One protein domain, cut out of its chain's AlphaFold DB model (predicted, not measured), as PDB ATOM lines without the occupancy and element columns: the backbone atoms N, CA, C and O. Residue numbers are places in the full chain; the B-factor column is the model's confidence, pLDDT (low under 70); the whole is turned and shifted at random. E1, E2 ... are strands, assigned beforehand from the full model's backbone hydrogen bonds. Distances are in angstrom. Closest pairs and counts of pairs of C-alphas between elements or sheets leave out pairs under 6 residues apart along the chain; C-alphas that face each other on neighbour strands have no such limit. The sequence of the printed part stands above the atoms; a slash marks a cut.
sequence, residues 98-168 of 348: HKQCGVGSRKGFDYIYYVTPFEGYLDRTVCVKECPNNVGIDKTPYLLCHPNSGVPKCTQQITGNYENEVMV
ATOM      1  N   HIS A  98      -6.314 258.577  17.804       95.06
ATOM      2  CA  HIS A  98      -7.676 259.114  17.837       95.06
ATOM      3  C   HIS A  98      -8.698 258.240  17.111       95.06
ATOM      4  O   HIS A  98      -9.683 258.730  16.549       95.06
ATOM      5  N   LYS A  99      -8.505 256.923  17.131       96.25
ATOM      6  CA  LYS A  99      -9.463 255.991  16.552       96.25
ATOM      7  C   LYS A  99     -10.181 255.236  17.663       96.25
ATOM      8  O   LYS A  99      -9.610 254.808  18.662       96.25
ATOM      9  N   GLN A 100     -11.479 255.073  17.469       95.81
ATOM     10  CA  GLN A 100     -12.358 254.547  18.495       95.81
ATOM     11  C   GLN A 100     -12.170 253.038  18.719       95.81
ATOM     12  O   GLN A 100     -12.211 252.252  17.764       95.81
ATOM     13  N   CYS A 101     -12.019 252.627  19.979       96.12
ATOM     14  CA  CYS A 101     -11.979 251.221  20.377       96.12
ATOM     15  C   CYS A 101     -13.321 250.532  20.071       96.12
ATOM     16  O   CYS A 101     -14.387 251.145  20.154       96.12
ATOM     17  N   GLY A 102     -13.297 249.260  19.667       94.19
ATOM     18  CA  GLY A 102     -14.514 248.489  19.411       94.19
ATOM     19  C   GLY A 102     -15.276 248.842  18.125       94.19
ATOM     20  O   GLY A 102     -16.440 248.448  17.990       94.19
ATOM     21  N   VAL A 103     -14.673 249.599  17.199       94.38
ATOM     22  CA  VAL A 103     -15.281 250.039  15.926       94.38
ATOM     23  C   VAL A 103     -14.322 249.793  14.751       94.38
ATOM     24  O   VAL A 103     -13.106 249.923  14.883       94.38
ATOM     25  N   GLY A 104     -14.860 249.436  13.578       94.62
ATOM     26  CA  GLY A 104     -14.071 249.242  12.354       94.62
ATOM     27  C   GLY A 104     -13.037 248.120  12.491       94.62
ATOM     28  O   GLY A 104     -13.381 247.014  12.906       94.62
ATOM     29  N   SER A 105     -11.768 248.414  12.186       96.38
ATOM     30  CA  SER A 105     -10.644 247.471  12.327       96.38
ATOM     31  C   SER A 105     -10.354 247.056  13.777       96.38
ATOM     32  O   SER A 105      -9.617 246.099  13.996       96.38
ATOM     33  N   ARG A 106     -10.941 247.750  14.764       95.62
ATOM     34  CA  ARG A 106     -10.806 247.482  16.208       95.62
ATOM     35  C   ARG A 106     -12.014 246.767  16.801       95.62
ATOM     36  O   ARG A 106     -12.209 246.772  18.015       95.62
ATOM     37  N   LYS A 107     -12.880 246.189  15.966       96.31
ATOM     38  CA  LYS A 107     -14.041 245.437  16.448       96.31
ATOM     39  C   LYS A 107     -13.566 244.265  17.319       96.31
ATOM     40  O   LYS A 107     -12.749 243.467  16.876       96.31
ATOM     41  N   GLY A 108     -14.076 244.182  18.550       95.19
ATOM     42  CA  GLY A 108     -13.645 243.195  19.548       95.19
ATOM     43  C   GLY A 108     -12.512 243.657  20.472       95.19
ATOM     44  O   GLY A 108     -12.106 242.880  21.323       95.19
ATOM     45  N   PHE A 109     -12.022 244.893  20.334       96.06
ATOM     46  CA  PHE A 109     -11.110 245.543  21.282       96.06
ATOM     47  C   PHE A 109     -11.834 246.729  21.921       96.06
ATOM     48  O   PHE A 109     -11.646 247.866  21.495       96.06
ATOM     49  N   ASP A 110     -12.759 246.456  22.842       93.94
ATOM     50  CA  ASP A 110     -13.717 247.448  23.354       93.94
ATOM     51  C   ASP A 110     -13.178 248.314  24.503       93.94
ATOM     52  O   ASP A 110     -13.757 249.362  24.801       93.94
ATOM     53  N   TYR A 111     -12.067 247.918  25.124       93.44
ATOM     54  CA  TYR A 111     -11.476 248.618  26.263       93.44
ATOM     55  C   TYR A 111     -10.231 249.393  25.851       93.44
ATOM     56  O   TYR A 111      -9.574 249.046  24.875       93.44
ATOM     57  N   ILE A 112      -9.889 250.424  26.622       94.31
ATOM     58  CA  ILE A 112      -8.628 251.153  26.496       94.31
ATOM     59  C   ILE A 112      -7.709 250.773  27.651       94.31
ATOM     60  O   ILE A 112      -8.146 250.712  28.800       94.31
ATOM     61  N   TYR A 113      -6.445 250.520  27.340       91.50
ATOM     62  CA  TYR A 113      -5.401 250.204  28.300       91.50
ATOM     63  C   TYR A 113      -4.282 251.236  28.191       91.50
ATOM     64  O   TYR A 113      -3.852 251.577  27.086       91.50
ATOM     65  N   TYR A 114      -3.831 251.738  29.337       90.56
ATOM     66  CA  TYR A 114      -2.717 252.673  29.436       90.56
ATOM     67  C   TYR A 114      -1.443 251.855  29.610       90.56
ATOM     68  O   TYR A 114      -1.280 251.175  30.618       90.56
ATOM     69  N   VAL A 115      -0.562 251.891  28.611       86.50
ATOM     70  CA  VAL A 115       0.659 251.064  28.602       86.50
ATOM     71  C   VAL A 115       1.697 251.593  29.591       86.50
ATOM     72  O   VAL A 115       2.551 250.855  30.069       86.50
ATOM     73  N   THR A 116       1.628 252.883  29.906       83.31
ATOM     74  CA  THR A 116       2.550 253.554  30.819       83.31
ATOM     75  C   THR A 116       1.731 254.478  31.723       83.31
ATOM     76  O   THR A 116       1.442 255.601  31.317       83.31
ATOM     77  N   PRO A 117       1.299 254.026  32.915       71.00
ATOM     78  CA  PRO A 117       0.423 254.800  33.798       71.00
ATOM     79  C   PRO A 117       1.182 255.885  34.588       71.00
ATOM     80  O   PRO A 117       0.866 256.140  35.742       71.00
ATOM     81  N   PHE A 118       2.187 256.531  33.987       73.38
ATOM     82  CA  PHE A 118       2.929 257.628  34.612       73.38
ATOM     83  C   PHE A 118       2.428 258.984  34.119       73.38
ATOM     84  O   PHE A 118       1.987 259.134  32.972       73.38
ATOM     85  N   GLU A 119       2.546 259.995  34.979       71.56
ATOM     86  CA  GLU A 119       2.246 261.377  34.624       71.56
ATOM     87  C   GLU A 119       3.079 261.803  33.401       71.56
ATOM     88  O   GLU A 119       4.285 261.570  33.332       71.56
ATOM     89  N   GLY A 120       2.416 262.372  32.390       75.88
ATOM     90  CA  GLY A 120       3.043 262.753  31.118       75.88
ATOM     91  C   GLY A 120       3.008 261.696  30.004       75.88
ATOM     92  O   GLY A 120       3.324 262.040  28.871       75.88
ATOM     93  N   TYR A 121       2.561 260.462  30.280       76.94
ATOM     94  CA  TYR A 121       2.436 259.376  29.287       76.94
ATOM     95  C   TYR A 121       0.988 258.910  29.056       76.94
ATOM     96  O   TYR A 121       0.739 257.815  28.546       76.94
ATOM     97  N   LEU A 122       0.010 259.758  29.403       78.00
ATOM     98  CA  LEU A 122      -1.425 259.502  29.200       78.00
ATOM     99  C   LEU A 122      -1.819 259.321  27.729       78.00
ATOM    100  O   LEU A 122      -2.926 258.873  27.431       78.00
ATOM    101  N   ASP A 123      -0.937 259.697  26.813       83.88
ATOM    102  CA  ASP A 123      -1.120 259.537  25.384       83.88
ATOM    103  C   ASP A 123      -0.859 258.084  24.939       83.88
ATOM    104  O   ASP A 123      -1.531 257.593  24.030       83.88
ATOM    105  N   ARG A 124       0.000 257.321  25.629       89.19
ATOM    106  CA  ARG A 124       0.333 255.930  25.264       89.19
ATOM    107  C   ARG A 124      -0.752 254.933  25.675       89.19
ATOM    108  O   ARG A 124      -0.610 254.143  26.612       89.19
ATOM    109  N   THR A 125      -1.837 254.944  24.914       93.50
ATOM    110  CA  THR A 125      -2.998 254.069  25.095       93.50
ATOM    111  C   THR A 125      -3.170 253.100  23.934       93.50
ATOM    112  O   THR A 125      -2.876 253.433  22.787       93.50
ATOM    113  N   VAL A 126      -3.685 251.903  24.212       95.25
ATOM    114  CA  VAL A 126      -4.038 250.888  23.202       95.25
ATOM    115  C   VAL A 126      -5.416 250.313  23.468       95.25
ATOM    116  O   VAL A 126      -5.841 250.203  24.617       95.25
ATOM    117  N   CYS A 127      -6.116 249.901  22.412       96.50
ATOM    118  CA  CYS A 127      -7.364 249.168  22.587       96.50
ATOM    119  C   CYS A 127      -7.067 247.697  22.907       96.50
ATOM    120  O   CYS A 127      -6.275 247.063  22.205       96.50
ATOM    121  N   VAL A 128      -7.723 247.139  23.922       94.88
ATOM    122  CA  VAL A 128      -7.574 245.741  24.355       94.88
ATOM    123  C   VAL A 128      -8.907 245.009  24.297       94.88
ATOM    124  O   VAL A 128      -9.978 245.608  24.439       94.88
ATOM    125  N   LYS A 129      -8.841 243.700  24.045       93.69
ATOM    126  CA  LYS A 129     -10.029 242.841  23.979       93.69
ATOM    127  C   LYS A 129     -10.655 242.632  25.352       93.69
ATOM    128  O   LYS A 129     -11.862 242.771  25.506       93.69
ATOM    129  N   GLU A 130      -9.818 242.347  26.335       89.94
ATOM    130  CA  GLU A 130     -10.198 242.125  27.724       89.94
ATOM    131  C   GLU A 130      -9.202 242.876  28.608       89.94
ATOM    132  O   GLU A 130      -8.017 242.964  28.274       89.94
ATOM    133  N   CYS A 131      -9.682 243.450  29.714       84.25
ATOM    134  CA  CYS A 131      -8.784 244.007  30.716       84.25
ATOM    135  C   CYS A 131      -7.958 242.857  31.302       84.25
ATOM    136  O   CYS A 131      -8.545 241.824  31.635       84.25
ATOM    137  N   PRO A 132      -6.630 243.006  31.438       79.81
ATOM    138  CA  PRO A 132      -5.843 242.009  32.136       79.81
ATOM    139  C   PRO A 132      -6.402 241.898  33.557       79.81
ATOM    140  O   PRO A 132      -6.352 242.849  34.333       79.81
ATOM    141  N   ASN A 133      -7.008 240.752  33.873       74.88
ATOM    142  CA  ASN A 133      -7.313 240.412  35.257       74.88
ATOM    143  C   ASN A 133      -5.978 240.350  36.008       74.88
ATOM    144  O   ASN A 133      -4.953 240.128  35.368       74.88
ATOM    145  N   ASN A 134      -5.972 240.543  37.328       60.16
ATOM    146  CA  ASN A 134      -4.775 240.426  38.173       60.16
ATOM    147  C   ASN A 134      -4.249 238.977  38.161       60.16
ATOM    148  O   ASN A 134      -4.364 238.243  39.141       60.16
ATOM    149  N   VAL A 135      -3.763 238.513  37.013       55.50
ATOM    150  CA  VAL A 135      -3.150 237.210  36.852       55.50
ATOM    151  C   VAL A 135      -1.797 237.358  37.517       55.50
ATOM    152  O   VAL A 135      -1.015 238.221  37.126       55.50
ATOM    153  N   GLY A 136      -1.584 236.574  38.573       56.72
ATOM    154  CA  GLY A 136      -0.349 236.583  39.343       56.72
ATOM    155  C   GLY A 136       0.887 236.573  38.442       56.72
ATOM    156  O   GLY A 136       0.869 236.021  37.339       56.72
ATOM    157  N   ILE A 137       1.939 237.197  38.963       58.53
ATOM    158  CA  ILE A 137       3.217 237.552  38.328       58.53
ATOM    159  C   ILE A 137       3.832 236.411  37.481       58.53
ATOM    160  O   ILE A 137       4.539 236.665  36.509       58.53
ATOM    161  N   ASP A 138       3.490 235.155  37.764       58.44
ATOM    162  CA  ASP A 138       4.100 233.972  37.154       58.44
ATOM    163  C   ASP A 138       3.594 233.580  35.756       58.44
ATOM    164  O   ASP A 138       4.182 232.711  35.108       58.44
ATOM    165  N   LYS A 139       2.522 234.189  35.238       58.28
ATOM    166  CA  LYS A 139       2.080 233.942  33.855       58.28
ATOM    167  C   LYS A 139       1.931 235.262  33.145       58.28
ATOM    168  O   LYS A 139       0.897 235.890  33.297       58.28
ATOM    169  N   THR A 140       2.925 235.642  32.342       55.44
ATOM    170  CA  THR A 140       2.822 236.782  31.419       55.44
ATOM    171  C   THR A 140       1.619 236.560  30.496       55.44
ATOM    172  O   THR A 140       1.700 235.767  29.553       55.44
ATOM    173  N   PRO A 141       0.460 237.195  30.749       60.44
ATOM    174  CA  PRO A 141      -0.678 237.025  29.876       60.44
ATOM    175  C   PRO A 141      -0.329 237.822  28.627       60.44
ATOM    176  O   PRO A 141      -0.051 239.018  28.706       60.44
ATOM    177  N   TYR A 142      -0.304 237.169  27.468       70.38
ATOM    178  CA  TYR A 142      -0.215 237.891  26.208       70.38
ATOM    179  C   TYR A 142      -1.380 238.886  26.151       70.38
ATOM    180  O   TYR A 142      -2.541 238.484  26.048       70.38
ATOM    181  N   LEU A 143      -1.079 240.182  26.252       84.75
ATOM    182  CA  LEU A 143      -2.088 241.227  26.167       84.75
ATOM    183  C   LEU A 143      -2.578 241.294  24.719       84.75
ATOM    184  O   LEU A 143      -1.885 241.784  23.825       84.75
ATOM    185  N   LEU A 144      -3.786 240.790  24.476       90.50
ATOM    186  CA  LEU A 144      -4.441 240.902  23.177       90.50
ATOM    187  C   LEU A 144      -4.852 242.362  22.951       90.50
ATOM    188  O   LEU A 144      -5.934 242.799  23.355       90.50
ATOM    189  N   CYS A 145      -3.962 243.108  22.297       94.00
ATOM    190  CA  CYS A 145      -4.099 244.529  21.996       94.00
ATOM    191  C   CYS A 145      -4.156 244.786  20.481       94.00
ATOM    192  O   CYS A 145      -3.727 243.951  19.678       94.00
ATOM    193  N   HIS A 146      -4.708 245.932  20.080       96.19
ATOM    194  CA  HIS A 146      -4.639 246.421  18.703       96.19
ATOM    195  C   HIS A 146      -3.524 247.474  18.598       96.19
ATOM    196  O   HIS A 146      -3.656 248.533  19.220       96.19
ATOM    197  N   PRO A 147      -2.442 247.211  17.842       95.38
ATOM    198  CA  PRO A 147      -1.308 248.125  17.764       95.38
ATOM    199  C   PRO A 147      -1.696 249.448  17.093       95.38
ATOM    200  O   PRO A 147      -2.586 249.501  16.238       95.38
ATOM    201  N   ASN A 148      -1.007 250.517  17.478       95.62
ATOM    202  CA  ASN A 148      -1.174 251.868  16.934       95.62
ATOM    203  C   ASN A 148       0.188 252.571  16.802       95.62
ATOM    204  O   ASN A 148       1.226 251.948  17.037       95.62
ATOM    205  N   SER A 149       0.214 253.845  16.399       95.06
ATOM    206  CA  SER A 149       1.488 254.548  16.171       95.06
ATOM    207  C   SER A 149       2.304 254.776  17.455       95.06
ATOM    208  O   SER A 149       3.532 254.742  17.404       95.06
ATOM    209  N   GLY A 150       1.646 254.918  18.611       90.62
ATOM    210  CA  GLY A 150       2.296 255.094  19.918       90.62
ATOM    211  C   GLY A 150       2.794 253.783  20.542       90.62
ATOM    212  O   GLY A 150       3.737 253.789  21.344       90.62
ATOM    213  N   VAL A 151       2.183 252.656  20.164       92.12
ATOM    214  CA  VAL A 151       2.477 251.301  20.648       92.12
ATOM    215  C   VAL A 151       2.422 250.326  19.456       92.12
ATOM    216  O   VAL A 151       1.418 249.643  19.231       92.12
ATOM    217  N   PRO A 152       3.507 250.248  18.660       92.44
ATOM    218  CA  PRO A 152       3.520 249.486  17.409       92.44
ATOM    219  C   PRO A 152       3.522 247.967  17.618       92.44
ATOM    220  O   PRO A 152       3.218 247.213  16.693       92.44
ATOM    221  N   LYS A 153       3.880 247.495  18.817       91.12
ATOM    222  CA  LYS A 153       3.942 246.072  19.166       91.12
ATOM    223  C   LYS A 153       3.253 245.831  20.508       91.12
ATOM    224  O   LYS A 153       3.707 246.336  21.527       91.12
ATOM    225  N   CYS A 154       2.215 244.995  20.511       84.88
ATOM    226  CA  CYS A 154       1.505 244.546  21.720       84.88
ATOM    227  C   CYS A 154       2.283 243.509  22.551       84.88
ATOM    228  O   CYS A 154       1.747 242.938  23.492       84.88
ATOM    229  N   THR A 155       3.530 243.215  22.180       73.88
ATOM    230  CA  THR A 155       4.367 242.163  22.767       73.88
ATOM    231  C   THR A 155       5.212 242.628  23.944       73.88
ATOM    232  O   THR A 155       6.160 241.939  24.313       73.88
ATOM    233  N   GLN A 156       4.912 243.779  24.544       57.72
ATOM    234  CA  GLN A 156       5.634 244.183  25.741       57.72
ATOM    235  C   GLN A 156       5.317 243.194  26.864       57.72
ATOM    236  O   GLN A 156       4.228 243.198  27.433       57.72
ATOM    237  N   GLN A 157       6.291 242.328  27.165       52.81
ATOM    238  CA  GLN A 157       6.405 241.768  28.498       52.81
ATOM    239  C   GLN A 157       6.394 242.968  29.441       52.81
ATOM    240  O   GLN A 157       7.211 243.880  29.300       52.81
ATOM    241  N   ILE A 158       5.427 242.994  30.349       55.12
ATOM    242  CA  ILE A 158       5.378 243.957  31.442       55.12
ATOM    243  C   ILE A 158       6.545 243.573  32.366       55.12
ATOM    244  O   ILE A 158       6.362 242.875  33.351       55.12
ATOM    245  N   THR A 159       7.785 243.904  31.997       47.59
ATOM    246  CA  THR A 159       8.994 243.565  32.775       47.59
ATOM    247  C   THR A 159       9.246 244.563  33.899       47.59
ATOM    248  O   THR A 159      10.385 244.790  34.289       47.59
ATOM    249  N   GLY A 160       8.195 245.185  34.417       49.56
ATOM    250  CA  GLY A 160       8.296 246.089  35.545       49.56
ATOM    251  C   GLY A 160       7.309 245.673  36.615       49.56
ATOM    252  O   GLY A 160       6.107 245.667  36.358       49.56
ATOM    253  N   ASN A 161       7.832 245.342  37.798       46.69
ATOM    254  CA  ASN A 161       7.095 245.424  39.054       46.69
ATOM    255  C   ASN A 161       6.588 246.864  39.184       46.69
ATOM    256  O   ASN A 161       7.306 247.736  39.663       46.69
ATOM    257  N   TYR A 162       5.391 247.130  38.678       50.94
ATOM    258  CA  TYR A 162       4.727 248.410  38.844       50.94
ATOM    259  C   TYR A 162       3.333 248.122  39.363       50.94
ATOM    260  O   TYR A 162       2.467 247.616  38.647       50.94
ATOM    261  N   GLU A 163       3.170 248.382  40.656       51.28
ATOM    262  CA  GLU A 163       1.887 248.320  41.325       51.28
ATOM    263  C   GLU A 163       0.964 249.387  40.731       51.28
ATOM    264  O   GLU A 163       1.344 250.525  40.457       51.28
ATOM    265  N   ASN A 164      -0.249 248.943  40.417       40.78
ATOM    266  CA  ASN A 164      -1.213 249.668  39.615       40.78
ATOM    267  C   ASN A 164      -1.834 250.826  40.405       40.78
ATOM    268  O   ASN A 164      -2.899 250.662  41.001       40.78
ATOM    269  N   GLU A 165      -1.261 252.022  40.320       45.03
ATOM    270  CA  GLU A 165      -2.037 253.234  40.572       45.03
ATOM    271  C   GLU A 165      -2.943 253.506  39.367       45.03
ATOM    272  O   GLU A 165      -2.534 253.965  38.297       45.03
ATOM    273  N   VAL A 166      -4.226 253.181  39.520       40.81
ATOM    274  CA  VAL A 166      -5.257 253.517  38.535       40.81
ATOM    275  C   VAL A 166      -5.492 255.029  38.588       40.81
ATOM    276  O   VAL A 166      -6.388 255.511  39.283       40.81
ATOM    277  N   MET A 167      -4.705 255.796  37.832       42.72
ATOM    278  CA  MET A 167      -4.924 257.235  37.695       42.72
ATOM    279  C   MET A 167      -6.217 257.519  36.918       42.72
ATOM    280  O   MET A 167      -6.311 257.424  35.691       42.72
ATOM    281  N   VAL A 168      -7.257 257.911  37.657       43.16
ATOM    282  CA  VAL A 168      -8.509 258.467  37.129       43.16
ATOM    283  C   VAL A 168      -8.254 259.916  36.687       43.16
ATOM    284  O   VAL A 168      -8.690 260.858  37.339       43.16
TER     285      VAL A 168
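Overview. This is residues 98 to 168 of the 348 residues of an uncharacterized protein of Pseudocohnilembus persalinus (UniProt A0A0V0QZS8). Look for little regular structure: one short hairpin, E1 and E2, with long loops round it. The stretch after E2 makes a wide loop and folds back, and residues 145 to 146 pair antiparallel with residues 127 to 128 of E2. You have 71 residues with no named helix and two named strands, E1 then E2, in one antiparallel sheet; the class is all strand, on only 8 residues. The whole is compact, with a radius of gyration of the C-alphas of 12.2 A, spanning 34 by 27 by 22 A.

Along the chain. Find C-alpha 111 at (-11.476, 248.618, 26.263); from there E1, residues 111 to 114, runs 10.2 A. E2, residues 125 to 128, runs 9.5 A and ends at C-alpha 128, (-7.574, 245.741, 24.355).

Arrangement. The hairpin E1 and E2 is antiparallel, at 142 degrees between directions. C-alphas 112 and 127 face each other at 4.6 A. Look at N 113 and O 126, within hydrogen-bond range at 2.8 A.

Size, cuts and confidence. The C-alphas of Gly 104 and Asp 138, 34.3 A apart, are the farthest pair. The printed part has no cut, and the link from E1 to E2 is short. Residues 134 to 141 and 156 to 168 have pLDDT under 70.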